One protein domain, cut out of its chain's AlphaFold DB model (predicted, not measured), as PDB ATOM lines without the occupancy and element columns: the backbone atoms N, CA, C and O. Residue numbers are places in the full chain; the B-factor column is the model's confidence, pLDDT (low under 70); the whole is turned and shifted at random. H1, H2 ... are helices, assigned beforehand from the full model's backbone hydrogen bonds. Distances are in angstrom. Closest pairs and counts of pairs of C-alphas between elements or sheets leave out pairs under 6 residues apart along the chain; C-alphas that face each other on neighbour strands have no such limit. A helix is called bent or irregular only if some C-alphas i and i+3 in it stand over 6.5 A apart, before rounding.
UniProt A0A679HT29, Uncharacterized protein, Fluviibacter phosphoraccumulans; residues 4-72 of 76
ATOM      1  N   TRP A   4     366.951 328.557 532.343       89.56
ATOM      2  CA  TRP A   4     368.171 328.541 533.160       89.56
ATOM      3  C   TRP A   4     369.429 328.265 532.322       89.56
ATOM      4  O   TRP A   4     370.447 328.923 532.510       89.56
ATOM      5  N   LYS A   5     369.356 327.353 531.341       91.50
ATOM      6  CA  LYS A   5     370.480 327.090 530.430       91.50
ATOM      7  C   LYS A   5     370.756 328.307 529.553       91.50
ATOM      8  O   LYS A   5     371.914 328.626 529.328       91.50
ATOM      9  N   ALA A   6     369.709 328.986 529.081       91.69
ATOM     10  CA  ALA A   6     369.855 330.200 528.279       91.69
ATOM     11  C   ALA A   6     370.531 331.337 529.067       91.69
ATOM     12  O   ALA A   6     371.364 332.055 528.519       91.69
ATOM     13  N   PHE A   7     370.235 331.461 530.364       92.31
ATOM     14  CA  PHE A   7     370.892 332.436 531.236       92.31
ATOM     15  C   PHE A   7     372.402 332.188 531.331       92.31
ATOM     16  O   PHE A   7     373.176 333.091 531.020       92.31
ATOM     17  N   PHE A   8     372.821 330.959 531.654       91.88
ATOM     18  CA  PHE A   8     374.242 330.606 531.806       91.88
ATOM     19  C   PHE A   8     375.007 330.421 530.486       91.88
ATOM     20  O   PHE A   8     376.229 330.319 530.511       91.88
ATOM     21  N   PHE A   9     374.325 330.382 529.337       92.75
ATOM     22  CA  PHE A   9     374.972 330.250 528.026       92.75
ATOM     23  C   PHE A   9     375.854 331.456 527.669       92.75
ATOM     24  O   PHE A   9     376.855 331.306 526.976       92.75
ATOM     25  N   ALA A  10     375.485 332.645 528.144       89.88
ATOM     26  CA  ALA A  10     376.192 333.888 527.866       89.88
ATOM     27  C   ALA A  10     376.347 334.711 529.148       89.88
ATOM     28  O   ALA A  10     375.590 334.549 530.106       89.88
ATOM     29  N   THR A  11     377.321 335.616 529.161       91.12
ATOM     30  CA  THR A  11     377.520 336.566 530.259       91.12
ATOM     31  C   THR A  11     376.974 337.933 529.862       91.12
ATOM     32  O   THR A  11     377.402 338.500 528.863       91.12
ATOM     33  N   ASP A  12     376.059 338.475 530.666       91.50
ATOM     34  CA  ASP A  12     375.508 339.817 530.460       91.50
ATOM     35  C   ASP A  12     376.579 340.907 530.550       91.50
ATOM     36  O   ASP A  12     377.565 340.776 531.285       91.50
ATOM     37  N   ASN A  13     376.349 342.023 529.856       91.88
ATOM     38  CA  ASN A  13     377.203 343.201 529.962       91.88
ATOM     39  C   ASN A  13     377.162 343.813 531.380       91.88
ATOM     40  O   ASN A  13     376.288 343.513 532.197       91.88
ATOM     41  N   TYR A  14     378.123 344.690 531.678       93.12
ATOM     42  CA  TYR A  14     378.256 345.297 533.006       93.12
ATOM     43  C   TYR A  14     376.981 346.015 533.477       93.12
ATOM     44  O   TYR A  14     376.584 345.843 534.627       93.12
ATOM     45  N   GLN A  15     376.319 346.764 532.590       92.81
ATOM     46  CA  GLN A  15     375.122 347.534 532.935       92.81
ATOM     47  C   GLN A  15     373.974 346.621 533.379       92.81
ATOM     48  O   GLN A  15     373.388 346.847 534.432       92.81
ATOM     49  N   VAL A  16     373.707 345.543 532.635       93.50
ATOM     50  CA  VAL A  16     372.645 344.574 532.959       93.50
ATOM     51  C   VAL A  16     372.955 343.816 534.249       93.50
ATOM     52  O   VAL A  16     372.068 343.615 535.084       93.50
ATOM     53  N   ARG A  17     374.222 343.437 534.464       94.00
ATOM     54  CA  ARG A  17     374.642 342.789 535.715       94.00
ATOM     55  C   ARG A  17     374.458 343.696 536.924       94.00
ATOM     56  O   ARG A  17     374.036 343.203 537.967       94.00
ATOM     57  N   GLU A  18     374.745 344.988 536.797       95.75
ATOM     58  CA  GLU A  18     374.544 345.950 537.881       95.75
ATOM     59  C   GLU A  18     373.077 346.313 538.101       95.75
ATOM     60  O   GLU A  18     372.669 346.485 539.248       95.75
ATOM     61  N   GLU A  19     372.270 346.399 537.048       95.25
ATOM     62  CA  GLU A  19     370.838 346.686 537.154       95.25
ATOM     63  C   GLU A  19     370.099 345.565 537.895       95.25
ATOM     64  O   GLU A  19     369.376 345.820 538.857       95.25
ATOM     65  N   PHE A  20     370.349 344.307 537.515       95.50
ATOM     66  CA  PHE A  20     369.700 343.139 538.122       95.50
ATOM     67  C   PHE A  20     370.515 342.482 539.243       95.50
ATOM     68  O   PHE A  20     370.104 341.457 539.789       95.50
ATOM     69  N   LYS A  21     371.657 343.073 539.614       94.19
ATOM     70  CA  LYS A  21     372.555 342.591 540.678       94.19
ATOM     71  C   LYS A  21     372.948 341.116 540.511       94.19
ATOM     72  O   LYS A  21     373.000 340.368 541.481       94.19
ATOM     73  N   LEU A  22     373.268 340.714 539.278       93.81
ATOM     74  CA  LEU A  22     373.498 339.315 538.880       93.81
ATOM     75  C   LEU A  22     374.758 338.671 539.490       93.81
ATOM     76  O   LEU A  22     374.910 337.457 539.427       93.81
ATOM     77  N   ASN A  23     375.654 339.462 540.086       90.12
ATOM     78  CA  ASN A  23     376.892 338.979 540.712       90.12
ATOM     79  C   ASN A  23     376.728 338.572 542.187       90.12
ATOM     80  O   ASN A  23     377.723 338.319 542.866       90.12
ATOM     81  N   ARG A  24     375.502 338.562 542.717       91.69
ATOM     82  CA  ARG A  24     375.241 338.183 544.108       91.69
ATOM     83  C   ARG A  24     374.780 336.729 544.222       91.69
ATOM     84  O   ARG A  24     374.266 336.149 543.272       91.69
ATOM     85  N   SER A  25     374.929 336.140 545.406       89.94
ATOM     86  CA  SER A  25     374.444 334.782 545.693       89.94
ATOM     87  C   SER A  25     372.927 334.701 545.906       89.94
ATOM     88  O   SER A  25     372.372 333.609 545.852       89.94
ATOM     89  N   ASP A  26     372.250 335.833 546.119       91.56
ATOM     90  CA  ASP A  26     370.804 335.951 546.354       91.56
ATOM     91  C   ASP A  26     370.003 336.247 545.072       91.56
ATOM     92  O   ASP A  26     368.862 336.708 545.129       91.56
ATOM     93  N   VAL A  27     370.583 335.993 543.896       92.62
ATOM     94  CA  VAL A  27     369.914 336.228 542.612       92.62
ATOM     95  C   VAL A  27     368.742 335.264 542.445       92.62
ATOM     96  O   VAL A  27     368.900 334.054 542.286       92.62
ATOM     97  N   GLY A  28     367.542 335.830 542.459       92.50
ATOM     98  CA  GLY A  28     366.287 335.130 542.275       92.50
ATOM     99  C   GLY A  28     365.812 335.095 540.826       92.50
ATOM    100  O   GLY A  28     366.348 335.722 539.906       92.50
ATOM    101  N   TRP A  29     364.713 334.371 540.630       91.50
ATOM    102  CA  TRP A  29     364.134 334.131 539.310       91.50
ATOM    103  C   TRP A  29     363.678 335.402 538.581       91.50
ATOM    104  O   TRP A  29     363.757 335.481 537.356       91.50
ATOM    105  N   TYR A  30     363.229 336.417 539.326       92.56
ATOM    106  CA  TYR A  30     362.831 337.708 538.762       92.56
ATOM    107  C   TYR A  30     363.991 338.397 538.028       92.56
ATOM    108  O   TYR A  30     363.832 338.826 536.885       92.56
ATOM    109  N   GLN A  31     365.170 338.445 538.653       95.50
ATOM    110  CA  GLN A  31     366.367 339.069 538.083       95.50
ATOM    111  C   GLN A  31     366.831 338.323 536.829       95.50
ATOM    112  O   GLN A  31     367.075 338.947 535.800       95.50
ATOM    113  N   ILE A  32     366.856 336.987 536.882       93.75
ATOM    114  CA  ILE A  32     367.230 336.134 535.744       93.75
ATOM    115  C   ILE A  32     366.309 336.376 534.541       93.75
ATOM    116  O   ILE A  32     366.783 336.571 533.421       93.75
ATOM    117  N   ARG A  33     364.987 336.397 534.753       94.12
ATOM    118  CA  ARG A  33     364.021 336.623 533.667       94.12
ATOM    119  C   ARG A  33     364.191 337.988 533.018       94.12
ATOM    120  O   ARG A  33     364.120 338.079 531.797       94.12
ATOM    121  N   ASN A  34     364.401 339.036 533.810       94.94
ATOM    122  CA  ASN A  34     364.547 340.381 533.262       94.94
ATOM    123  C   ASN A  34     365.885 340.580 532.540       94.94
ATOM    124  O   ASN A  34     365.904 341.227 531.498       94.94
ATOM    125  N   ALA A  35     366.966 339.951 533.009       94.88
ATOM    126  CA  ALA A  35     368.230 339.923 532.276       94.88
ATOM    127  C   ALA A  35     368.059 339.268 530.894       94.88
ATOM    128  O   ALA A  35     368.447 339.838 529.878       94.88
ATOM    129  N   LEU A  36     367.381 338.117 530.836       94.25
ATOM    130  CA  LEU A  36     367.070 337.438 529.574       94.25
ATOM    131  C   LEU A  36     366.169 338.275 528.647       94.25
ATOM    132  O   LEU A  36     366.401 338.300 527.442       94.25
ATOM    133  N   LYS A  37     365.178 338.997 529.188       94.12
ATOM    134  CA  LYS A  37     364.370 339.946 528.400       94.12
ATOM    135  C   LYS A  37     365.230 341.059 527.806       94.12
ATOM    136  O   LYS A  37     365.130 341.326 526.614       94.12
ATOM    137  N   ARG A  38     366.138 341.635 528.597       94.12
ATOM    138  CA  ARG A  38     367.060 342.671 528.120       94.12
ATOM    139  C   ARG A  38     368.010 342.156 527.034       94.12
ATOM    140  O   ARG A  38     368.321 342.896 526.107       94.12
ATOM    141  N   ARG A  39     368.439 340.888 527.099       91.38
ATOM    142  CA  ARG A  39     369.205 340.252 526.006       91.38
ATOM    143  C   ARG A  39     368.395 340.150 524.716       91.38
ATOM    144  O   ARG A  39     368.934 340.415 523.648       91.38
ATOM    145  N   ASN A  40     367.113 339.790 524.807       92.69
ATOM    146  CA  ASN A  40     366.237 339.745 523.634       92.69
ATOM    147  C   ASN A  40     366.066 341.131 522.994       92.69
ATOM    148  O   ASN A  40     365.939 341.218 521.777       92.69
ATOM    149  N   GLU A  41     366.070 342.198 523.798       91.81
ATOM    150  CA  GLU A  41     365.964 343.585 523.324       91.81
ATOM    151  C   GLU A  41     367.244 344.082 522.633       91.81
ATOM    152  O   GLU A  41     367.151 344.892 521.714       91.81
ATOM    153  N   SER A  42     368.431 343.619 523.054       85.50
ATOM    154  CA  SER A  42     369.704 344.123 522.511       85.50
ATOM    155  C   SER A  42     370.023 343.595 521.111       85.50
ATOM    156  O   SER A  42     370.723 344.257 520.354       85.50
ATOM    157  N   GLY A  43     369.507 342.413 520.753       80.81
ATOM    158  CA  GLY A  43     369.754 341.776 519.454       80.81
ATOM    159  C   GLY A  43     371.140 341.133 519.305       80.81
ATOM    160  O   GLY A  43     371.404 340.496 518.288       80.81
ATOM    161  N   ASP A  44     372.005 341.230 520.320       83.94
ATOM    162  CA  ASP A  44     373.361 340.654 520.305       83.94
ATOM    163  C   ASP A  44     373.375 339.137 520.566       83.94
ATOM    164  O   ASP A  44     374.403 338.473 520.424       83.94
ATOM    165  N   TYR A  45     372.240 338.579 520.992       85.81
ATOM    166  CA  TYR A  45     372.100 337.195 521.437       85.81
ATOM    167  C   TYR A  45     370.942 336.501 520.723       85.81
ATOM    168  O   TYR A  45     369.998 337.140 520.260       85.81
ATOM    169  N   ILE A  46     370.986 335.167 520.686       86.38
ATOM    170  CA  ILE A  46     369.863 334.353 520.209       86.38
ATOM    171  C   ILE A  46     368.646 334.640 521.103       86.38
ATOM    172  O   ILE A  46     368.740 334.407 522.315       86.38
ATOM    173  N   PRO A  47     367.513 335.104 520.541       90.69
ATOM    174  CA  PRO A  47     366.326 335.397 521.325       90.69
ATOM    175  C   PRO A  47     365.828 334.169 522.084       90.69
ATOM    176  O   PRO A  47     365.718 333.063 521.547       90.69
ATOM    177  N   VAL A  48     365.514 334.377 523.354       92.75
ATOM    178  CA  VAL A  48     364.975 333.359 524.247       92.75
ATOM    179  C   VAL A  48     363.456 333.423 524.231       92.75
ATOM    180  O   VAL A  48     362.872 334.460 524.539       92.75
ATOM    181  N   ASP A  49     362.817 332.301 523.916       92.88
ATOM    182  CA  ASP A  49     361.364 332.163 523.980       92.88
ATOM    183  C   ASP A  49     360.879 331.953 525.427       92.88
ATOM    184  O   ASP A  49     361.379 331.087 526.156       92.88
ATOM    185  N   PHE A  50     359.886 332.745 525.833       94.50
ATOM    186  CA  PHE A  50     359.248 332.682 527.148       94.50
ATOM    187  C   PHE A  50     357.868 332.020 527.124       94.50
ATOM    188  O   PHE A  50     357.348 331.728 528.203       94.50
ATOM    189  N   THR A  51     357.288 331.735 525.952       94.50
ATOM    190  CA  THR A  51     355.896 331.278 525.823       94.50
ATOM    191  C   THR A  51     355.613 330.052 526.684       94.50
ATOM    192  O   THR A  51     354.675 330.062 527.475       94.50
ATOM    193  N   SER A  52     356.468 329.024 526.635       93.56
ATOM    194  CA  SER A  52     356.276 327.813 527.450       93.56
ATOM    195  C   SER A  52     356.258 328.098 528.961       93.56
ATOM    196  O   SER A  52     355.450 327.517 529.688       93.56
ATOM    197  N   PHE A  53     357.117 329.005 529.439       93.12
ATOM    198  CA  PHE A  53     357.137 329.401 530.847       93.12
ATOM    199  C   PHE A  53     355.885 330.203 531.215       93.12
ATOM    200  O   PHE A  53     355.278 329.945 532.251       93.12
ATOM    201  N   GLU A  54     355.497 331.167 530.380       94.62
ATOM    202  CA  GLU A  54     354.352 332.040 530.636       94.62
ATOM    203  C   GLU A  54     353.039 331.258 530.638       94.62
ATOM    204  O   GLU A  54     352.244 331.437 531.558       94.62
ATOM    205  N   SER A  55     352.862 330.315 529.710       96.38
ATOM    206  CA  SER A  55     351.707 329.414 529.703       96.38
ATOM    207  C   SER A  55     351.632 328.563 530.974       96.38
ATOM    208  O   SER A  55     350.569 328.458 531.583       96.38
ATOM    209  N   ALA A  56     352.754 327.989 531.423       95.62
ATOM    210  CA  ALA A  56     352.783 327.197 532.655       95.62
ATOM    211  C   ALA A  56     352.518 328.058 533.904       95.62
ATOM    212  O   ALA A  56     351.786 327.647 534.806       95.62
ATOM    213  N   TYR A  57     353.085 329.266 533.949       94.31
ATOM    214  CA  TYR A  57     352.884 330.220 535.038       94.31
ATOM    215  C   TYR A  57     351.429 330.696 535.111       94.31
ATOM    216  O   TYR A  57     350.854 330.756 536.198       94.31
ATOM    217  N   GLN A  58     350.812 330.979 533.961       97.12
ATOM    218  CA  GLN A  58     349.402 331.339 533.871       97.12
ATOM    219  C   GLN A  58     348.503 330.192 534.342       97.12
ATOM    220  O   GLN A  58     347.661 330.418 535.206       97.12
ATOM    221  N   ALA A  59     348.721 328.968 533.851       98.00
ATOM    222  CA  ALA A  59     347.938 327.800 534.254       98.00
ATOM    223  C   ALA A  59     348.013 327.552 535.772       98.00
ATOM    224  O   ALA A  59     347.009 327.248 536.420       98.00
ATOM    225  N   LEU A  60     349.196 327.736 536.372       97.00
ATOM    226  CA  LEU A  60     349.353 327.679 537.824       97.00
ATOM    227  C   LEU A  60     348.578 328.808 538.521       97.00
ATOM    228  O   LEU A  60     347.884 328.557 539.504       97.00
ATOM    229  N   GLY A  61     348.672 330.037 538.015       96.00
ATOM    230  CA  GLY A  61     347.956 331.188 538.564       96.00
ATOM    231  C   GLY A  61     346.436 331.021 538.527       96.00
ATOM    232  O   GLY A  61     345.763 331.333 539.506       96.00
ATOM    233  N   GLU A  62     345.893 330.486 537.434       97.00
ATOM    234  CA  GLU A  62     344.466 330.174 537.289       97.00
ATOM    235  C   GLU A  62     344.013 329.112 538.295       97.00
ATOM    236  O   GLU A  62     342.963 329.270 538.914       97.00
ATOM    237  N   LYS A  63     344.843 328.091 538.542       96.56
ATOM    238  CA  LYS A  63     344.577 327.064 539.558       96.56
ATOM    239  C   LYS A  63     344.601 327.618 540.987       96.56
ATOM    240  O   LYS A  63     343.792 327.206 541.813       96.56
ATOM    241  N   LEU A  64     345.537 328.514 541.303       95.75
ATOM    242  CA  LEU A  64     345.703 329.053 542.660       95.75
ATOM    243  C   LEU A  64     344.688 330.150 543.003       95.75
ATOM    244  O   LEU A  64     344.377 330.343 544.176       95.75
ATOM    245  N   ARG A  65     344.162 330.867 542.003       93.62
ATOM    246  CA  ARG A  65     343.243 331.996 542.207       93.62
ATOM    247  C   ARG A  65     341.974 331.657 543.007       93.62
ATOM    248  O   ARG A  65     341.666 332.435 543.897       93.62
ATOM    249  N   PRO A  66     341.230 330.565 542.762       95.12
ATOM    250  CA  PRO A  66     340.104 330.217 543.633       95.12
ATOM    251  C   PRO A  66     340.574 329.798 545.037       95.12
ATOM    252  O   PRO A  66     339.984 330.209 546.035       95.12
ATOM    253  N   LEU A  67     341.699 329.077 545.128       94.62
ATOM    254  CA  LEU A  67     342.229 328.553 546.391       94.62
ATOM    255  C   LEU A  67     342.631 329.652 547.379       94.62
ATOM    256  O   LEU A  67     342.520 329.451 548.586       94.62
ATOM    257  N   VAL A  68     343.081 330.820 546.905       93.88
ATOM    258  CA  VAL A  68     343.414 331.933 547.812       93.88
ATOM    259  C   VAL A  68     342.191 332.487 548.549       93.88
ATOM    260  O   VAL A  68     342.340 332.961 549.673       93.88
ATOM    261  N   TYR A  69     340.994 332.381 547.968       92.31
ATOM    262  CA  TYR A  69     339.744 332.751 548.638       92.31
ATOM    263  C   TYR A  69     339.202 331.598 549.484       92.31
ATOM    264  O   TYR A  69     338.857 331.806 550.644       92.31
ATOM    265  N   GLU A  70     339.190 330.373 548.945       93.62
ATOM    266  CA  GLU A  70     338.696 329.184 549.661       93.62
ATOM    267  C   GLU A  70     339.474 328.908 550.953       93.62
ATOM    268  O   GLU A  70     338.887 328.559 551.974       93.62
ATOM    269  N   LEU A  71     340.794 329.100 550.928       93.31
ATOM    270  CA  LEU A  71     341.668 328.888 552.084       93.31
ATOM    271  C   LEU A  71     341.778 330.127 552.989       93.31
ATOM    272  O   LEU A  71     342.520 330.103 553.970       93.31
ATOM    273  N   GLY A  72     341.063 331.212 552.675       89.69
ATOM    274  CA  GLY A  72     341.009 332.420 553.500       89.69
ATOM    275  C   GLY A  72     342.281 333.274 553.495       89.69
ATOM    276  O   GLY A  72     342.440 334.114 554.382       89.69
TER     277      GLY A  72
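This is residues 4 to 72 of the 76 residues of an uncharacterized protein of Fluviibacter phosphoraccumulans (UniProt A0A679HT29). A small body, made of the short helices H1 and H2, the longer helix H3 and the links around them, has one long arm: helix H4, which sticks out from it and touches no other helix. Residues 51 to 72 stand free and make the length of the whole, while the 47 residues of the body without them span 26 by 19 by 15 A. The printed part has 69 residues with four named helices, in the order H1, H2, H3, H4, and no named strand; the class is all helix. The whole is loose, with a radius of gyration of the C-alphas of 15.4 A, and elongated, with spans of 46 by 25 by 18 A.

Start at C-alpha 4, at (368.171, 328.541, 533.160); from there H1 runs over residues 4 to 9. Go on to Tyr 14, where H2 begins; it covers residues 14 to 19. Next look for C-alpha 29 at (364.134, 334.131, 539.310), where H3 begins; it takes in residues 29 to 42 and measures 20.3 A from first to last C-alpha. H4, the longest helix, covers residues 51 to 70 and measures 29.5 A; it ends with C-alpha 70 at (338.696, 329.184, 549.661). Near residue 63 H4 has a kink of 26 degrees, and it is irregular, but only just: C-alphas 63 and 66 are 6.8 A apart.

Begin with H1 and H3, which only just touch, with 3 pairs of C-alphas within 8 A. Their closest C-alphas are those of Phe 7 and Leu 36, 6.5 A apart, and H3 touches H1 with residues 32 to 36 alone. The two run the same way at a steep tilt of 48 degrees. H2 and H3 also only just touch, with 3 such pairs; look at Val 16 and Ala 35, whose C-alphas are the closest, at 6.4 A. Here H3 touches with residues 35 to 38 alone, and the two run opposite ways at a steep tilt of 46 degrees. H1 and H2 are apart, and H4 is apart from H1, H2 and H3. In the backbones of H1, H2 and H3 every O i to N i+4 pair is within hydrogen-bond range; in H4 it is 13 of 16.

The two C-alphas farthest apart are those of Asp 44 and Gly 72, at 47.1 A. The printed part has no cut. The link from H1 to H2 is tight, and those from H2 to H3 and from H3 to H4 are short. The mean pLDDT of the printed part is 92.8, and no printed residue is under 70.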